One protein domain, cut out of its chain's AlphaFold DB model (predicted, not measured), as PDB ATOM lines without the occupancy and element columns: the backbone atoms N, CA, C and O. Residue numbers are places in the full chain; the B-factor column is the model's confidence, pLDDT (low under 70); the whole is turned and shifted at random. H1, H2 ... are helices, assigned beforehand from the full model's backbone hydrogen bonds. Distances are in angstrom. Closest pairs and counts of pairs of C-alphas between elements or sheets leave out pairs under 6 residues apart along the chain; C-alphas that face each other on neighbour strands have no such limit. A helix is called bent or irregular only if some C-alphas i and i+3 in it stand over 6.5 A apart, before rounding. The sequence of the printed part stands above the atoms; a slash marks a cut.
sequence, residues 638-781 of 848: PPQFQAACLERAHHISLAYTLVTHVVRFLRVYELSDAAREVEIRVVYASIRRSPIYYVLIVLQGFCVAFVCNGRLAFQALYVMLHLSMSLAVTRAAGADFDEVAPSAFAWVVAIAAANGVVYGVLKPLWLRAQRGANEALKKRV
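This is residues 638 to 781 of the 848 residues of an uncharacterized protein of Aureococcus anophagefferens (UniProt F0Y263). H1b and H4 run side by side, H3 crosses H5, and residues 767 to 781 stick out. The 144 printed residues include five named helices. All helix and loose, it spans 71 by 30 by 24 A, with a C-alpha radius of gyration of 19.5 A.

H1, residues 639 to 670, one helix by its hydrogen bonds, is bent: C-alphas 647 and 650 are 7.4 A apart. Arm H1b touches H4, residues 712 to 733, at a shallow tilt of 8 degrees, C-alphas 665 and 729 closest at 5.0 A. H3, residues 691 to 708, touches H5, residues 737 to 781, C-alphas 701 and 751 closest at 4.6 A. H2, residues 673 to 689, only just touches H4: 3 C-alpha pairs within 8 A. In H5, 37 of 41 O i to N i+4 pairs are within hydrogen-bond range.

H1 begins at C-alpha 639 (305.461, 149.922, 246.987); H5 ends at C-alpha 781 (288.226, 161.477, 260.205).

The printed part has no cut; 50 residues are under pLDDT 70.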
ATOM      1  N   PRO A 638     307.049 145.467 245.557       61.88
ATOM      2  CA  PRO A 638     306.515 146.186 246.714       61.88
ATOM      3  C   PRO A 638     306.522 147.721 246.545       61.88
ATOM      4  O   PRO A 638     307.444 148.265 245.931       61.88
ATOM      5  N   PRO A 639     305.580 148.467 247.165       60.72
ATOM      6  CA  PRO A 639     305.461 149.922 246.987       60.72
ATOM      7  C   PRO A 639     306.718 150.739 247.334       60.72
ATOM      8  O   PRO A 639     306.915 151.824 246.794       60.72
ATOM      9  N   GLN A 640     307.576 150.226 248.220       58.69
ATOM     10  CA  GLN A 640     308.869 150.834 248.565       58.69
ATOM     11  C   GLN A 640     309.867 150.747 247.399       58.69
ATOM     12  O   GLN A 640     310.531 151.731 247.080       58.69
ATOM     13  N   PHE A 641     309.920 149.602 246.714       56.91
ATOM     14  CA  PHE A 641     310.737 149.413 245.514       56.91
ATOM     15  C   PHE A 641     310.197 150.261 244.358       56.91
ATOM     16  O   PHE A 641     310.962 150.947 243.690       56.91
ATOM     17  N   GLN A 642     308.870 150.324 244.193       59.06
ATOM     18  CA  GLN A 642     308.224 151.229 243.232       59.06
ATOM     19  C   GLN A 642     308.594 152.698 243.482       59.06
ATOM     20  O   GLN A 642     308.920 153.410 242.536       59.06
ATOM     21  N   ALA A 643     308.612 153.148 244.743       58.72
ATOM     22  CA  ALA A 643     309.043 154.499 245.096       58.72
ATOM     23  C   ALA A 643     310.527 154.753 244.762       58.72
ATOM     24  O   ALA A 643     310.833 155.770 244.143       58.72
ATOM     25  N   ALA A 644     311.431 153.823 245.087       59.41
ATOM     26  CA  ALA A 644     312.858 153.939 244.764       59.41
ATOM     27  C   ALA A 644     313.132 153.905 243.243       59.41
ATOM     28  O   ALA A 644     313.985 154.639 242.737       59.41
ATOM     29  N   CYS A 645     312.383 153.094 242.491       60.19
ATOM     30  CA  CYS A 645     312.448 153.061 241.031       60.19
ATOM     31  C   CYS A 645     311.922 154.358 240.407       60.19
ATOM     32  O   CYS A 645     312.562 154.865 239.491       60.19
ATOM     33  N   LEU A 646     310.824 154.934 240.913       60.84
ATOM     34  CA  LEU A 646     310.341 156.254 240.487       60.84
ATOM     35  C   LEU A 646     311.358 157.357 240.801       60.84
ATOM     36  O   LEU A 646     311.656 158.176 239.934       60.84
ATOM     37  N   GLU A 647     311.945 157.348 242.001       60.62
ATOM     38  CA  GLU A 647     312.983 158.305 242.392       60.62
ATOM     39  C   GLU A 647     314.185 158.251 241.439       60.62
ATOM     40  O   GLU A 647     314.707 159.294 241.047       60.62
ATOM     41  N   ARG A 648     314.598 157.056 240.997       67.44
ATOM     42  CA  ARG A 648     315.744 156.860 240.088       67.44
ATOM     43  C   ARG A 648     315.385 156.788 238.597       67.44
ATOM     44  O   ARG A 648     316.298 156.746 237.771       67.44
ATOM     45  N   ALA A 649     314.105 156.845 238.223       64.94
ATOM     46  CA  ALA A 649     313.636 156.685 236.838       64.94
ATOM     47  C   ALA A 649     314.279 157.690 235.866       64.94
ATOM     48  O   ALA A 649     314.572 157.351 234.718       64.94
ATOM     49  N   HIS A 650     314.568 158.902 236.344       64.06
ATOM     50  CA  HIS A 650     315.250 159.941 235.575       64.06
ATOM     51  C   HIS A 650     316.663 159.515 235.118       64.06
ATOM     52  O   HIS A 650     317.008 159.699 233.949       64.06
ATOM     53  N   HIS A 651     317.446 158.846 235.974       69.06
ATOM     54  CA  HIS A 651     318.754 158.292 235.600       69.06
ATOM     55  C   HIS A 651     318.639 157.125 234.609       69.06
ATOM     56  O   HIS A 651     319.432 157.045 233.671       69.06
ATOM     57  N   ILE A 652     317.644 156.248 234.779       67.31
ATOM     58  CA  ILE A 652     317.405 155.106 233.876       67.31
ATOM     59  C   ILE A 652     317.044 155.609 232.467       67.31
ATOM     60  O   ILE A 652     317.591 155.127 231.476       67.31
ATOM     61  N   SER A 653     316.186 156.630 232.374       65.81
ATOM     62  CA  SER A 653     315.814 157.278 231.108       65.81
ATOM     63  C   SER A 653     317.014 157.927 230.398       65.81
ATOM     64  O   SER A 653     317.192 157.743 229.189       65.81
ATOM     65  N   LEU A 654     317.868 158.634 231.148       69.69
ATOM     66  CA  LEU A 654     319.094 159.257 230.635       69.69
ATOM     67  C   LEU A 654     320.085 158.209 230.101       69.69
ATOM     68  O   LEU A 654     320.557 158.337 228.973       69.69
ATOM     69  N   ALA A 655     320.350 157.149 230.872       72.06
ATOM     70  CA  ALA A 655     321.245 156.063 230.471       72.06
ATOM     71  C   ALA A 655     320.736 155.335 229.214       72.06
ATOM     72  O   ALA A 655     321.503 155.097 228.284       72.06
ATOM     73  N   TYR A 656     319.430 155.055 229.140       69.12
ATOM     74  CA  TYR A 656     318.807 154.481 227.947       69.12
ATOM     75  C   TYR A 656     318.955 155.385 226.711       69.12
ATOM     76  O   TYR A 656     319.294 154.910 225.626       69.12
ATOM     77  N   THR A 657     318.720 156.691 226.873       68.69
ATOM     78  CA  THR A 657     318.824 157.674 225.782       68.69
ATOM     79  C   THR A 657     320.262 157.749 225.260       68.69
ATOM     80  O   THR A 657     320.474 157.713 224.049       68.69
ATOM     81  N   LEU A 658     321.254 157.751 226.160       73.31
ATOM     82  CA  LEU A 658     322.674 157.696 225.805       73.31
ATOM     83  C   LEU A 658     323.011 156.427 225.001       73.31
ATOM     84  O   LEU A 658     323.533 156.532 223.894       73.31
ATOM     85  N   VAL A 659     322.679 155.240 225.524       73.00
ATOM     86  CA  VAL A 659     322.974 153.949 224.868       73.00
ATOM     87  C   VAL A 659     322.314 153.858 223.490       73.00
ATOM     88  O   VAL A 659     322.955 153.433 222.532       73.00
ATOM     89  N   THR A 660     321.065 154.310 223.361       71.50
ATOM     90  CA  THR A 660     320.325 154.267 222.089       71.50
ATOM     91  C   THR A 660     320.989 155.124 221.013       71.50
ATOM     92  O   THR A 660     321.138 154.670 219.878       71.50
ATOM     93  N   HIS A 661     321.440 156.334 221.361       74.19
ATOM     94  CA  HIS A 661     322.158 157.193 220.418       74.19
ATOM     95  C   HIS A 661     323.560 156.670 220.093       74.19
ATOM     96  O   HIS A 661     323.948 156.728 218.933       74.19
ATOM     97  N   VAL A 662     324.292 156.094 221.056       75.56
ATOM     98  CA  VAL A 662     325.594 155.447 220.789       75.56
ATOM     99  C   VAL A 662     325.440 154.276 219.812       75.56
ATOM    100  O   VAL A 662     326.196 154.183 218.849       75.56
ATOM    101  N   VAL A 663     324.436 153.411 219.998       76.00
ATOM    102  CA  VAL A 663     324.179 152.281 219.085       76.00
ATOM    103  C   VAL A 663     323.758 152.765 217.691       76.00
ATOM    104  O   VAL A 663     324.228 152.217 216.695       76.00
ATOM    105  N   ARG A 664     322.926 153.816 217.588       73.06
ATOM    106  CA  ARG A 664     322.578 154.426 216.290       73.06
ATOM    107  C   ARG A 664     323.792 155.065 215.608       73.06
ATOM    108  O   ARG A 664     323.980 154.842 214.419       73.06
ATOM    109  N   PHE A 665     324.630 155.790 216.350       75.50
ATOM    110  CA  PHE A 665     325.866 156.393 215.844       75.50
ATOM    111  C   PHE A 665     326.807 155.336 215.252       75.50
ATOM    112  O   PHE A 665     327.247 155.476 214.116       75.50
ATOM    113  N   LEU A 666     327.062 154.251 215.994       78.38
ATOM    114  CA  LEU A 666     327.914 153.152 215.535       78.38
ATOM    115  C   LEU A 666     327.342 152.482 214.276       78.38
ATOM    116  O   LEU A 666     328.068 152.339 213.299       78.38
ATOM    117  N   ARG A 667     326.033 152.180 214.244       77.38
ATOM    118  CA  ARG A 667     325.376 151.611 213.051       77.38
ATOM    119  C   ARG A 667     325.516 152.523 211.826       77.38
ATOM    120  O   ARG A 667     325.851 152.036 210.756       77.38
ATOM    121  N   VAL A 668     325.288 153.831 211.968       76.94
ATOM    122  CA  VAL A 668     325.418 154.818 210.871       76.94
ATOM    123  C   VAL A 668     326.864 154.922 210.365       76.94
ATOM    124  O   VAL A 668     327.082 155.088 209.164       76.94
ATOM    125  N   TYR A 669     327.844 154.773 211.258       80.12
ATOM    126  CA  TYR A 669     329.270 154.759 210.925       80.12
ATOM    127  C   TYR A 669     329.703 153.471 210.194       80.12
ATOM    128  O   TYR A 669     330.593 153.512 209.351       80.12
ATOM    129  N   GLU A 670     329.065 152.334 210.490       82.69
ATOM    130  CA  GLU A 670     329.319 151.033 209.847       82.69
ATOM    131  C   GLU A 670     328.654 150.881 208.461       82.69
ATOM    132  O   GLU A 670     329.048 150.008 207.687       82.69
ATOM    133  N   LEU A 671     327.674 151.725 208.113       83.81
ATOM    134  CA  LEU A 671     327.075 151.749 206.771       83.81
ATOM    135  C   LEU A 671     328.042 152.336 205.730       83.81
ATOM    136  O   LEU A 671     328.700 153.345 205.982       83.81
ATOM    137  N   SER A 672     328.052 151.759 204.523       88.44
ATOM    138  CA  SER A 672     328.660 152.378 203.336       88.44
ATOM    139  C   SER A 672     327.904 153.647 202.935       88.44
ATOM    140  O   SER A 672     326.716 153.773 203.227       88.44
ATOM    141  N   ASP A 673     328.557 154.583 202.243       85.50
ATOM    142  CA  ASP A 673     327.994 155.924 202.019       85.50
ATOM    143  C   ASP A 673     326.646 155.901 201.274       85.50
ATOM    144  O   ASP A 673     325.715 156.593 201.674       85.50
ATOM    145  N   ALA A 674     326.477 155.016 200.284       82.94
ATOM    146  CA  ALA A 674     325.198 154.824 199.590       82.94
ATOM    147  C   ALA A 674     324.086 154.261 200.503       82.94
ATOM    148  O   ALA A 674     322.928 154.662 200.398       82.94
ATOM    149  N   ALA A 675     324.419 153.355 201.431       82.12
ATOM    150  CA  ALA A 675     323.458 152.842 202.409       82.12
ATOM    151  C   ALA A 675     323.142 153.887 203.495       82.12
ATOM    152  O   ALA A 675     322.000 153.991 203.943       82.12
ATOM    153  N   ARG A 676     324.135 154.700 203.874       82.00
ATOM    154  CA  ARG A 676     323.994 155.831 204.796       82.00
ATOM    155  C   ARG A 676     323.082 156.910 204.208       82.00
ATOM    156  O   ARG A 676     322.215 157.412 204.914       82.00
ATOM    157  N   GLU A 677     323.200 157.200 202.913       79.31
ATOM    158  CA  GLU A 677     322.317 158.137 202.213       79.31
ATOM    159  C   GLU A 677     320.860 157.637 202.163       79.31
ATOM    160  O   GLU A 677     319.923 158.407 202.386       79.31
ATOM    161  N   VAL A 678     320.641 156.335 201.942       79.31
ATOM    162  CA  VAL A 678     319.298 155.731 202.025       79.31
ATOM    163  C   VAL A 678     318.733 155.831 203.448       79.31
ATOM    164  O   VAL A 678     317.589 156.258 203.607       79.31
ATOM    165  N   GLU A 679     319.528 155.524 204.481       74.69
ATOM    166  CA  GLU A 679     319.129 155.676 205.890       74.69
ATOM    167  C   GLU A 679     318.742 157.138 206.202       74.69
ATOM    168  O   GLU A 679     317.683 157.380 206.780       74.69
ATOM    169  N   ILE A 680     319.528 158.124 205.742       73.69
ATOM    170  CA  ILE A 680     319.218 159.564 205.853       73.69
ATOM    171  C   ILE A 680     317.860 159.887 205.224       73.69
ATOM    172  O   ILE A 680     317.009 160.501 205.874       73.69
ATOM    173  N   ARG A 681     317.625 159.465 203.973       74.50
ATOM    174  CA  ARG A 681     316.362 159.733 203.263       74.50
ATOM    175  C   ARG A 681     315.162 159.103 203.984       74.50
ATOM    176  O   ARG A 681     314.110 159.739 204.060       74.50
ATOM    177  N   VAL A 682     315.306 157.901 204.554       72.62
ATOM    178  CA  VAL A 682     314.248 157.234 205.340       72.62
ATOM    179  C   VAL A 682     314.000 157.951 206.672       72.62
ATOM    180  O   VAL A 682     312.845 158.218 207.017       72.62
ATOM    181  N   VAL A 683     315.057 158.343 207.391       69.00
ATOM    182  CA  VAL A 683     314.955 159.130 208.630       69.00
ATOM    183  C   VAL A 683     314.248 160.461 208.362       69.00
ATOM    184  O   VAL A 683     313.243 160.744 209.018       69.00
ATOM    185  N   TYR A 684     314.664 161.229 207.351       69.19
ATOM    186  CA  TYR A 684     313.983 162.469 206.963       69.19
ATOM    187  C   TYR A 684     312.529 162.248 206.553       69.19
ATOM    188  O   TYR A 684     311.658 163.010 206.976       69.19
ATOM    189  N   ALA A 685     312.233 161.210 205.765       70.12
ATOM    190  CA  ALA A 685     310.862 160.893 205.381       70.12
ATOM    191  C   ALA A 685     309.981 160.609 206.610       70.12
ATOM    192  O   ALA A 685     308.853 161.100 206.666       70.12
ATOM    193  N   SER A 686     310.500 159.888 207.614       59.53
ATOM    194  CA  SER A 686     309.770 159.605 208.857       59.53
ATOM    195  C   SER A 686     309.486 160.870 209.680       59.53
ATOM    196  O   SER A 686     308.346 161.079 210.097       59.53
ATOM    197  N   ILE A 687     310.483 161.751 209.835       62.53
ATOM    198  CA  ILE A 687     310.375 163.007 210.596       62.53
ATOM    199  C   ILE A 687     309.419 163.983 209.895       62.53
ATOM    200  O   ILE A 687     308.598 164.620 210.546       62.53
ATOM    201  N   ARG A 688     309.495 164.086 208.563       65.00
ATOM    202  CA  ARG A 688     308.812 165.128 207.779       65.00
ATOM    203  C   ARG A 688     307.393 164.758 207.329       65.00
ATOM    204  O   ARG A 688     306.636 165.658 206.978       65.00
ATOM    205  N   ARG A 689     307.015 163.468 207.312       61.34
ATOM    206  CA  ARG A 689     305.675 163.007 206.870       61.34
ATOM    207  C   ARG A 689     304.743 162.531 207.987       61.34
ATOM    208  O   ARG A 689     303.553 162.391 207.729       61.34
ATOM    209  N   SER A 690     305.238 162.265 209.198       61.53
ATOM    210  CA  SER A 690     304.423 161.671 210.267       61.53
ATOM    211  C   SER A 690     304.069 162.679 211.372       61.53
ATOM    212  O   SER A 690     304.890 162.913 212.259       61.53
ATOM    213  N   PRO A 691     302.843 163.244 211.417       65.31
ATOM    214  CA  PRO A 691     302.422 164.091 212.541       65.31
ATOM    215  C   PRO A 691     302.414 163.327 213.879       65.31
ATOM    216  O   PRO A 691     302.620 163.921 214.937       65.31
ATOM    217  N   ILE A 692     302.272 161.996 213.837       64.88
ATOM    218  CA  ILE A 692     302.376 161.102 215.000       64.88
ATOM    219  C   ILE A 692     303.758 161.220 215.668       64.88
ATOM    220  O   ILE A 692     303.849 161.139 216.890       64.88
ATOM    221  N   TYR A 693     304.830 161.473 214.904       61.75
ATOM    222  CA  TYR A 693     306.176 161.659 215.455       61.75
ATOM    223  C   TYR A 693     306.240 162.857 216.417       61.75
ATOM    224  O   TYR A 693     306.735 162.730 217.538       61.75
ATOM    225  N   TYR A 694     305.641 163.990 216.039       64.19
ATOM    226  CA  TYR A 694     305.557 165.180 216.892       64.19
ATOM    227  C   TYR A 694     304.658 164.961 218.118       64.19
ATOM    228  O   TYR A 694     304.993 165.420 219.209       64.19
ATOM    229  N   VAL A 695     303.569 164.192 217.986       66.19
ATOM    230  CA  VAL A 695     302.734 163.790 219.134       66.19
ATOM    231  C   VAL A 695     303.529 162.930 220.125       66.19
ATOM    232  O   VAL A 695     303.474 163.185 221.328       66.19
ATOM    233  N   LEU A 696     304.319 161.963 219.645       60.84
ATOM    234  CA  LEU A 696     305.186 161.131 220.490       60.84
ATOM    235  C   LEU A 696     306.289 161.953 221.181       60.84
ATOM    236  O   LEU A 696     306.570 161.717 222.354       60.84
ATOM    237  N   ILE A 697     306.860 162.954 220.502       63.69
ATOM    238  CA  ILE A 697     307.821 163.908 221.087       63.69
ATOM    239  C   ILE A 697     307.184 164.706 222.230       63.69
ATOM    240  O   ILE A 697     307.754 164.786 223.320       63.69
ATOM    241  N   VAL A 698     305.992 165.270 222.009       64.31
ATOM    242  CA  VAL A 698     305.247 166.012 223.039       64.31
ATOM    243  C   VAL A 698     304.939 165.102 224.234       64.31
ATOM    244  O   VAL A 698     305.172 165.491 225.379       64.31
ATOM    245  N   LEU A 699     304.501 163.864 223.979       64.81
ATOM    246  CA  LEU A 699     304.224 162.854 225.003       64.81
ATOM    247  C   LEU A 699     305.480 162.495 225.822       64.81
ATOM    248  O   LEU A 699     305.429 162.477 227.052       64.81
ATOM    249  N   GLN A 700     306.625 162.283 225.162       65.25
ATOM    250  CA  GLN A 700     307.920 162.072 225.820       65.25
ATOM    251  C   GLN A 700     308.312 163.290 226.670       65.25
ATOM    252  O   GLN A 700     308.767 163.122 227.803       65.25
ATOM    253  N   GLY A 701     308.070 164.507 226.174       66.00
ATOM    254  CA  GLY A 701     308.237 165.755 226.920       66.00
ATOM    255  C   GLY A 701     307.418 165.786 228.212       66.00
ATOM    256  O   GLY A 701     307.975 166.063 229.273       66.00
ATOM    257  N   PHE A 702     306.133 165.417 228.159       64.19
ATOM    258  CA  PHE A 702     305.279 165.275 229.345       64.19
ATOM    259  C   PHE A 702     305.799 164.205 230.322       64.19
ATOM    260  O   PHE A 702     305.855 164.452 231.529       64.19
ATOM    261  N   CYS A 703     306.232 163.040 229.831       64.81
ATOM    262  CA  CYS A 703     306.792 161.980 230.676       64.81
ATOM    263  C   CYS A 703     308.092 162.412 231.378       64.81
ATOM    264  O   CYS A 703     308.226 162.201 232.585       64.81
ATOM    265  N   VAL A 704     309.028 163.054 230.667       64.75
ATOM    266  CA  VAL A 704     310.274 163.590 231.250       64.75
ATOM    267  C   VAL A 704     309.980 164.741 232.215       64.75
ATOM    268  O   VAL A 704     310.595 164.819 233.281       64.75
ATOM    269  N   ALA A 705     309.004 165.600 231.902       65.88
ATOM    270  CA  ALA A 705     308.553 166.663 232.793       65.88
ATOM    271  C   ALA A 705     308.065 166.110 234.143       65.88
ATOM    272  O   ALA A 705     308.514 166.562 235.198       65.88
ATOM    273  N   PHE A 706     307.220 165.077 234.107       63.72
ATOM    274  CA  PHE A 706     306.674 164.425 235.297       63.72
ATOM    275  C   PHE A 706     307.752 163.690 236.114       63.72
ATOM    276  O   PHE A 706     307.844 163.872 237.327       63.72
ATOM    277  N   VAL A 707     308.615 162.912 235.447       61.66
ATOM    278  CA  VAL A 707     309.676 162.104 236.084       61.66
ATOM    279  C   VAL A 707     310.760 162.959 236.750       61.66
ATOM    280  O   VAL A 707     311.317 162.555 237.768       61.66
ATOM    281  N   CYS A 708     311.055 164.153 236.228       65.50
ATOM    282  CA  CYS A 708     312.084 165.024 236.809       65.50
ATOM    283  C   CYS A 708     311.578 165.915 237.960       65.50
ATOM    284  O   CYS A 708     312.404 166.520 238.641       65.50
ATOM    285  N   ASN A 709     310.257 166.023 238.164       66.12
ATOM    286  CA  ASN A 709     309.568 166.691 239.282       66.12
ATOM    287  C   ASN A 709     310.310 167.899 239.912       66.12
ATOM    288  O   ASN A 709     310.694 167.891 241.082       66.12
ATOM    289  N   GLY A 710     310.511 168.956 239.126       62.78
ATOM    290  CA  GLY A 710     311.121 170.221 239.554       62.78
ATOM    291  C   GLY A 710     312.647 170.304 239.433       62.78
ATOM    292  O   GLY A 710     313.199 171.388 239.614       62.78
ATOM    293  N   ARG A 711     313.351 169.218 239.081       74.88
ATOM    294  CA  ARG A 711     314.807 169.219 238.835       74.88
ATOM    295  C   ARG A 711     315.144 169.841 237.468       74.88
ATOM    296  O   ARG A 711     315.642 169.153 236.580       74.88
ATOM    297  N   LEU A 712     314.898 171.146 237.309       73.56
ATOM    298  CA  LEU A 712     315.138 171.914 236.071       73.56
ATOM    299  C   LEU A 712     316.550 171.692 235.497       73.56
ATOM    300  O   LEU A 712     316.697 171.476 234.299       73.56
ATOM    301  N   ALA A 713     317.582 171.652 236.348       72.56
ATOM    302  CA  ALA A 713     318.959 171.384 235.926       72.56
ATOM    303  C   ALA A 713     319.139 169.992 235.282       72.56
ATOM    304  O   ALA A 713     319.883 169.852 234.314       72.56
ATOM    305  N   PHE A 714     318.424 168.969 235.766       73.50
ATOM    306  CA  PHE A 714     318.448 167.637 235.155       73.50
ATOM    307  C   PHE A 714     317.664 167.605 233.838       73.50
ATOM    308  O   PHE A 714     318.092 166.958 232.888       73.50
ATOM    309  N   GLN A 715     316.545 168.329 233.750       71.81
ATOM    310  CA  GLN A 715     315.787 168.462 232.501       71.81
ATOM    311  C   GLN A 715     316.621 169.154 231.417       71.81
ATOM    312  O   GLN A 715     316.692 168.656 230.296       71.81
ATOM    313  N   ALA A 716     317.306 170.247 231.767       77.38
ATOM    314  CA  ALA A 716     318.237 170.936 230.881       77.38
ATOM    315  C   ALA A 716     319.380 170.008 230.434       77.38
ATOM    316  O   ALA A 716     319.661 169.929 229.242       77.38
ATOM    317  N   LEU A 717     319.979 169.240 231.354       78.00
ATOM    318  CA  LEU A 717     321.011 168.252 231.023       78.00
ATOM    319  C   LEU A 717     320.491 167.142 230.090       78.00
ATOM    320  O   LEU A 717     321.176 166.789 229.135       78.00
ATOM    321  N   TYR A 718     319.284 166.615 230.327       76.75
ATOM    322  CA  TYR A 718     318.662 165.597 229.472       76.75
ATOM    323  C   TYR A 718     318.396 166.135 228.057       76.75
ATOM    324  O   TYR A 718     318.742 165.477 227.077       76.75
ATOM    325  N   VAL A 719     317.839 167.347 227.945       78.56
ATOM    326  CA  VAL A 719     317.597 168.029 226.662       78.56
ATOM    327  C   VAL A 719     318.914 168.298 225.931       78.56
ATOM    328  O   VAL A 719     319.034 167.932 224.767       78.56
ATOM    329  N   MET A 720     319.926 168.850 226.607       79.88
ATOM    330  CA  MET A 720     321.248 169.121 226.026       79.88
ATOM    331  C   MET A 720     321.962 167.843 225.571       79.88
ATOM    332  O   MET A 720     322.540 167.824 224.483       79.88
ATOM    333  N   LEU A 721     321.899 166.759 226.352       77.75
ATOM    334  CA  LEU A 721     322.498 165.477 225.977       77.75
ATOM    335  C   LEU A 721     321.772 164.861 224.777       77.75
ATOM    336  O   LEU A 721     322.415 164.441 223.823       77.75
ATOM    337  N   HIS A 722     320.439 164.829 224.786       77.44
ATOM    338  CA  HIS A 722     319.677 164.257 223.677       77.44
ATOM    339  C   HIS A 722     319.843 165.080 222.390       77.44
ATOM    340  O   HIS A 722     319.983 164.496 221.319       77.44
ATOM    341  N   LEU A 723     319.876 166.413 222.486       80.38
ATOM    342  CA  LEU A 723     320.092 167.311 221.352       80.38
ATOM    343  C   LEU A 723     321.496 167.127 220.756       80.38
ATOM    344  O   LEU A 723     321.627 166.906 219.555       80.38
ATOM    345  N   SER A 724     322.540 167.156 221.589       78.75
ATOM    346  CA  SER A 724     323.928 166.997 221.128       78.75
ATOM    347  C   SER A 724     324.209 165.600 220.562       78.75
ATOM    348  O   SER A 724     324.854 165.494 219.521       78.75
ATOM    349  N   MET A 725     323.664 164.539 221.164       77.12
ATOM    350  CA  MET A 725     323.775 163.175 220.632       77.12
ATOM    351  C   MET A 725     323.000 162.998 219.316       77.12
ATOM    352  O   MET A 725     323.524 162.386 218.389       77.12
ATOM    353  N   SER A 726     321.797 163.574 219.182       76.50
ATOM    354  CA  SER A 726     321.060 163.576 217.909       76.50
ATOM    355  C   SER A 726     321.821 164.322 216.808       76.50
ATOM    356  O   SER A 726     321.975 163.784 215.716       76.50
ATOM    357  N   LEU A 727     322.368 165.507 217.098       79.50
ATOM    358  CA  LEU A 727     323.187 166.260 216.143       79.50
ATOM    359  C   LEU A 727     324.479 165.516 215.764       79.50
ATOM    360  O   LEU A 727     324.879 165.552 214.604       79.50
ATOM    361  N   ALA A 728     325.105 164.799 216.703       78.56
ATOM    362  CA  ALA A 728     326.276 163.967 216.422       78.56
ATOM    363  C   ALA A 728     325.946 162.787 215.489       78.56
ATOM    364  O   ALA A 728     326.704 162.530 214.556       78.56
ATOM    365  N   VAL A 729     324.808 162.107 215.693       75.19
ATOM    366  CA  VAL A 729     324.322 161.048 214.788       75.19
ATOM    367  C   VAL A 729     324.055 161.610 213.391       75.19
ATOM    368  O   VAL A 729     324.533 161.041 212.415       75.19
ATOM    369  N   THR A 730     323.351 162.738 213.273       75.31
ATOM    370  CA  THR A 730     323.001 163.294 211.957       75.31
ATOM    371  C   THR A 730     324.213 163.872 211.215       75.31
ATOM    372  O   THR A 730     324.343 163.668 210.010       75.31
ATOM    373  N   ARG A 731     325.171 164.485 211.926       78.06
ATOM    374  CA  ARG A 731     326.452 164.912 211.338       78.06
ATOM    375  C   ARG A 731     327.310 163.723 210.891       78.06
ATOM    376  O   ARG A 731     327.950 163.809 209.851       78.06
ATOM    377  N   ALA A 732     327.310 162.615 211.639       75.06
ATOM    378  CA  ALA A 732     327.974 161.374 211.226       75.06
ATOM    379  C   ALA A 732     327.255 160.671 210.060       75.06
ATOM    380  O   ALA A 732     327.893 159.945 209.304       75.06
ATOM    381  N   ALA A 733     325.953 160.916 209.885       72.88
ATOM    382  CA  ALA A 733     325.222 160.496 208.697       72.88
ATOM    383  C   ALA A 733     325.694 161.252 207.436       72.88
ATOM    384  O   ALA A 733     325.714 160.673 206.355       72.88
ATOM    385  N   GLY A 734     326.125 162.510 207.585       81.44
ATOM    386  CA  GLY A 734     326.557 163.381 206.485       81.44
ATOM    387  C   GLY A 734     325.474 164.338 205.976       81.44
ATOM    388  O   GLY A 734     325.663 164.958 204.936       81.44
ATOM    389  N   ALA A 735     324.354 164.465 206.695       79.25
ATOM    390  CA  ALA A 735     323.324 165.459 206.395       79.25
ATOM    391  C   ALA A 735     323.713 166.845 206.944       79.25
ATOM    392  O   ALA A 735     324.370 166.942 207.988       79.25
ATOM    393  N   ASP A 736     323.308 167.907 206.245       82.88
ATOM    394  CA  ASP A 736     323.692 169.277 206.599       82.88
ATOM    395  C   ASP A 736     322.885 169.812 207.796       82.88
ATOM    396  O   ASP A 736     321.739 169.428 208.032       82.88
ATOM    397  N   PHE A 737     323.485 170.698 208.587       78.00
ATOM    398  CA  PHE A 737     322.910 171.165 209.848       78.00
ATOM    399  C   PHE A 737     321.612 171.962 209.647       78.00
ATOM    400  O   PHE A 737     320.664 171.797 210.420       78.00
ATOM    401  N   ASP A 738     321.546 172.775 208.593       81.69
ATOM    402  CA  ASP A 738     320.435 173.702 208.342       81.69
ATOM    403  C   ASP A 738     319.121 172.989 207.971       81.69
ATOM    404  O   ASP A 738     318.033 173.491 208.256       81.69
ATOM    405  N   GLU A 739     319.193 171.771 207.426       76.44
ATOM    406  CA  GLU A 739     318.021 170.915 207.199       76.44
ATOM    407  C   GLU A 739     317.444 170.332 208.507       76.44
ATOM    408  O   GLU A 739     316.250 170.028 208.610       76.44
ATOM    409  N   VAL A 740     318.299 170.158 209.518       74.44
ATOM    410  CA  VAL A 740     318.015 169.434 210.767       74.44
ATOM    411  C   VAL A 740     317.597 170.393 211.878       74.44
ATOM    412  O   VAL A 740     316.709 170.076 212.680       74.44
ATOM    413  N   ALA A 741     318.204 171.582 211.909       78.94
ATOM    414  CA  ALA A 741     317.975 172.618 212.907       78.94
ATOM    415  C   ALA A 741     316.485 172.967 213.127       78.94
ATOM    416  O   ALA A 741     316.095 173.059 214.294       78.94
ATOM    417  N   PRO A 742     315.604 173.061 212.104       79.81
ATOM    418  CA  PRO A 742     314.179 173.331 212.319       79.81
ATOM    419  C   PRO A 742     313.465 172.227 213.113       79.81
ATOM    420  O   PRO A 742     312.668 172.515 214.005       79.81
ATOM    421  N   SER A 743     313.781 170.956 212.837       71.69
ATOM    422  CA  SER A 743     313.188 169.810 213.545       71.69
ATOM    423  C   SER A 743     313.729 169.692 214.972       71.69
ATOM    424  O   SER A 743     312.974 169.425 215.908       71.69
ATOM    425  N   ALA A 744     315.027 169.949 215.154       76.12
ATOM    426  CA  ALA A 744     315.673 169.987 216.461       76.12
ATOM    427  C   ALA A 744     315.136 171.139 217.339       76.12
ATOM    428  O   ALA A 744     314.856 170.943 218.522       76.12
ATOM    429  N   PHE A 745     314.911 172.319 216.755       80.56
ATOM    430  CA  PHE A 745     314.293 173.459 217.430       80.56
ATOM    431  C   PHE A 745     312.838 173.168 217.819       80.56
ATOM    432  O   PHE A 745     312.463 173.372 218.974       80.56
ATOM    433  N   ALA A 746     312.037 172.600 216.908       77.00
ATOM    434  CA  ALA A 746     310.666 172.180 217.203       77.00
ATOM    435  C   ALA A 746     310.594 171.162 218.360       77.00
ATOM    436  O   ALA A 746     309.705 171.259 219.204       77.00
ATOM    437  N   TRP A 747     311.555 170.233 218.453       77.38
ATOM    438  CA  TRP A 747     311.678 169.282 219.567       77.38
ATOM    439  C   TRP A 747     311.935 169.983 220.912       77.38
ATOM    440  O   TRP A 747     311.248 169.711 221.899       77.38
ATOM    441  N   VAL A 748     312.872 170.939 220.949       77.94
ATOM    442  CA  VAL A 748     313.171 171.734 222.155       77.94
ATOM    443  C   VAL A 748     311.966 172.586 222.572       77.94
ATOM    444  O   VAL A 748     311.604 172.590 223.751       77.94
ATOM    445  N   VAL A 749     311.298 173.252 221.624       81.50
ATOM    446  CA  VAL A 749     310.090 174.056 221.883       81.50
ATOM    447  C   VAL A 749     308.939 173.185 222.397       81.50
ATOM    448  O   VAL A 749     308.286 173.562 223.369       81.50
ATOM    449  N   ALA A 750     308.725 171.995 221.828       75.56
ATOM    450  CA  ALA A 750     307.711 171.048 222.295       75.56
ATOM    451  C   ALA A 750     307.948 170.608 223.751       75.56
ATOM    452  O   ALA A 750     307.009 170.572 224.550       75.56
ATOM    453  N   ILE A 751     309.200 170.331 224.134       70.81
ATOM    454  CA  ILE A 751     309.551 169.966 225.514       70.81
ATOM    455  C   ILE A 751     309.448 171.169 226.461       70.81
ATOM    456  O   ILE A 751     308.981 171.011 227.592       70.81
ATOM    457  N   ALA A 752     309.825 172.373 226.026       76.38
ATOM    458  CA  ALA A 752     309.640 173.595 226.811       76.38
ATOM    459  C   ALA A 752     308.147 173.873 227.074       76.38
ATOM    460  O   ALA A 752     307.757 174.109 228.220       76.38
ATOM    461  N   ALA A 753     307.299 173.745 226.049       79.81
ATOM    462  CA  ALA A 753     305.849 173.883 226.161       79.81
ATOM    463  C   ALA A 753     305.229 172.810 227.075       79.81
ATOM    464  O   ALA A 753     304.454 173.147 227.969       79.81
ATOM    465  N   ALA A 754     305.617 171.537 226.929       72.75
ATOM    466  CA  ALA A 754     305.148 170.455 227.800       72.75
ATOM    467  C   ALA A 754     305.528 170.694 229.275       72.75
ATOM    468  O   ALA A 754     304.689 170.534 230.163       72.75
ATOM    469  N   ASN A 755     306.752 171.161 229.553       71.31
ATOM    470  CA  ASN A 755     307.150 171.581 230.902       71.31
ATOM    471  C   ASN A 755     306.325 172.778 231.404       71.31
ATOM    472  O   ASN A 755     305.890 172.771 232.556       71.31
ATOM    473  N   GLY A 756     306.060 173.772 230.550       77.44
ATOM    474  CA  GLY A 756     305.194 174.911 230.865       77.44
ATOM    475  C   GLY A 756     303.781 174.482 231.274       77.44
ATOM    476  O   GLY A 756     303.279 174.923 232.306       77.44
ATOM    477  N   VAL A 757     303.169 173.548 230.540       76.88
ATOM    478  CA  VAL A 757     301.857 172.970 230.887       76.88
ATOM    479  C   VAL A 757     301.931 172.148 232.182       76.88
ATOM    480  O   VAL A 757     301.057 172.281 233.041       76.88
ATOM    481  N   VAL A 758     302.978 171.340 232.382       72.94
ATOM    482  CA  VAL A 758     303.138 170.535 233.608       72.94
ATOM    483  C   VAL A 758     303.294 171.408 234.851       72.94
ATOM    484  O   VAL A 758     302.580 171.192 235.829       72.94
ATOM    485  N   TYR A 759     304.186 172.399 234.840       74.62
ATOM    486  CA  TYR A 759     304.456 173.222 236.023       74.62
ATOM    487  C   TYR A 759     303.472 174.385 236.202       74.62
ATOM    488  O   TYR A 759     303.166 174.726 237.343       74.62
ATOM    489  N   GLY A 760     302.961 174.968 235.114       76.44
ATOM    490  CA  GLY A 760     302.033 176.103 235.142       76.44
ATOM    491  C   GLY A 760     300.558 175.717 235.284       76.44
ATOM    492  O   GLY A 760     299.802 176.463 235.899       76.44
ATOM    493  N   VAL A 761     300.142 174.552 234.769       77.75
ATOM    494  CA  VAL A 761     298.727 174.124 234.768       77.75
ATOM    495  C   VAL A 761     298.522 172.863 235.607       77.75
ATOM    496  O   VAL A 761     297.796 172.889 236.602       77.75
ATOM    497  N   LEU A 762     299.184 171.755 235.258       71.62
ATOM    498  CA  LEU A 762     298.893 170.453 235.869       71.62
ATOM    499  C   LEU A 762     299.343 170.367 237.333       71.62
ATOM    500  O   LEU A 762     298.607 169.831 238.157       71.62
ATOM    501  N   LYS A 763     300.504 170.926 237.700       72.94
ATOM    502  CA  LYS A 763     301.004 170.914 239.084       72.94
ATOM    503  C   LYS A 763     300.132 171.754 240.035       72.94
ATOM    504  O   LYS A 763     299.794 171.231 241.097       72.94
ATOM    505  N   PRO A 764     299.686 172.983 239.697       73.81
ATOM    506  CA  PRO A 764     298.688 173.701 240.491       73.81
ATOM    507  C   PRO A 764     297.346 172.970 240.610       73.81
ATOM    508  O   PRO A 764     296.787 172.929 241.706       73.81
ATOM    509  N   LEU A 765     296.842 172.354 239.533       73.06
ATOM    510  CA  LEU A 765     295.607 171.561 239.578       73.06
ATOM    511  C   LEU A 765     295.755 170.315 240.464       73.06
ATOM    512  O   LEU A 765     294.898 170.065 241.307       73.06
ATOM    513  N   TRP A 766     296.865 169.583 240.344       73.12
ATOM    514  CA  TRP A 766     297.172 168.425 241.184       73.12
ATOM    515  C   TRP A 766     297.313 168.809 242.662       73.12
ATOM    516  O   TRP A 766     296.726 168.154 243.517       73.12
ATOM    517  N   LEU A 767     297.996 169.916 242.976       69.00
ATOM    518  CA  LEU A 767     298.103 170.422 244.349       69.00
ATOM    519  C   LEU A 767     296.755 170.907 244.910       69.00
ATOM    520  O   LEU A 767     296.516 170.752 246.106       69.00
ATOM    521  N   ARG A 768     295.857 171.463 244.082       78.19
ATOM    522  CA  ARG A 768     294.470 171.772 244.487       78.19
ATOM    523  C   ARG A 768     293.674 170.493 244.759       78.19
ATOM    524  O   ARG A 768     293.051 170.394 245.810       78.19
ATOM    525  N   ALA A 769     293.748 169.504 243.869       69.62
ATOM    526  CA  ALA A 769     293.077 168.216 244.037       69.62
ATOM    527  C   ALA A 769     293.587 167.456 245.275       69.62
ATOM    528  O   ALA A 769     292.790 166.897 246.021       69.62
ATOM    529  N   GLN A 770     294.895 167.497 245.547       69.00
ATOM    530  CA  GLN A 770     295.498 166.896 246.738       69.00
ATOM    531  C   GLN A 770     295.047 167.599 248.028       69.00
ATOM    532  O   GLN A 770     294.748 166.920 249.006       69.00
ATOM    533  N   ARG A 771     294.935 168.939 248.043       74.38
ATOM    534  CA  ARG A 771     294.344 169.665 249.184       74.38
ATOM    535  C   ARG A 771     292.884 169.280 249.395       74.38
ATOM    536  O   ARG A 771     292.537 168.897 250.502       74.38
ATOM    537  N   GLY A 772     292.069 169.283 248.338       82.44
ATOM    538  CA  GLY A 772     290.662 168.875 248.415       82.44
ATOM    539  C   GLY A 772     290.483 167.435 248.908       82.44
ATOM    540  O   GLY A 772     289.623 167.179 249.746       82.44
ATOM    541  N   ALA A 773     291.341 166.509 248.466       71.19
ATOM    542  CA  ALA A 773     291.373 165.140 248.974       71.19
ATOM    543  C   ALA A 773     291.754 165.090 250.464       71.19
ATOM    544  O   ALA A 773     291.056 164.444 251.239       71.19
ATOM    545  N   ASN A 774     292.797 165.812 250.886       65.19
ATOM    546  CA  ASN A 774     293.216 165.880 252.289       65.19
ATOM    547  C   ASN A 774     292.156 166.547 253.192       65.19
ATOM    548  O   ASN A 774     291.978 166.135 254.334       65.19
ATOM    549  N   GLU A 775     291.432 167.554 252.699       81.50
ATOM    550  CA  GLU A 775     290.335 168.217 253.416       81.50
ATOM    551  C   GLU A 775     289.098 167.319 253.532       81.50
ATOM    552  O   GLU A 775     288.497 167.243 254.604       81.50
ATOM    553  N   ALA A 776     288.731 166.604 252.464       79.62
ATOM    554  CA  ALA A 776     287.668 165.601 252.501       79.62
ATOM    555  C   ALA A 776     288.022 164.445 253.454       79.62
ATOM    556  O   ALA A 776     287.175 164.003 254.232       79.62
ATOM    557  N   LEU A 777     289.286 164.011 253.452       70.75
ATOM    558  CA  LEU A 777     289.812 162.997 254.361       70.75
ATOM    559  C   LEU A 777     289.762 163.470 255.819       70.75
ATOM    560  O   LEU A 777     289.194 162.779 256.661       70.75
ATOM    561  N   LYS A 778     290.242 164.689 256.108       76.50
ATOM    562  CA  LYS A 778     290.154 165.306 257.443       76.50
ATOM    563  C   LYS A 778     288.707 165.377 257.932       76.50
ATOM    564  O   LYS A 778     288.431 164.943 259.044       76.50
ATOM    565  N   LYS A 779     287.771 165.828 257.086       86.12
ATOM    566  CA  LYS A 779     286.329 165.842 257.398       86.12
ATOM    567  C   LYS A 779     285.777 164.440 257.680       86.12
ATOM    568  O   LYS A 779     284.945 164.291 258.570       86.12
ATOM    569  N   ARG A 780     286.239 163.404 256.967       84.00
ATOM    570  CA  ARG A 780     285.831 162.012 257.217       84.00
ATOM    571  C   ARG A 780     286.400 161.470 258.532       84.00
ATOM    572  O   ARG A 780     285.667 160.806 259.255       84.00
ATOM    573  N   VAL A 781     287.640 161.804 258.890       75.06
ATOM    574  CA  VAL A 781     288.226 161.477 260.205       75.06
ATOM    575  C   VAL A 781     287.491 162.215 261.335       75.06
ATOM    576  O   VAL A 781     287.135 161.599 262.333       75.06
TER     577      VAL A 781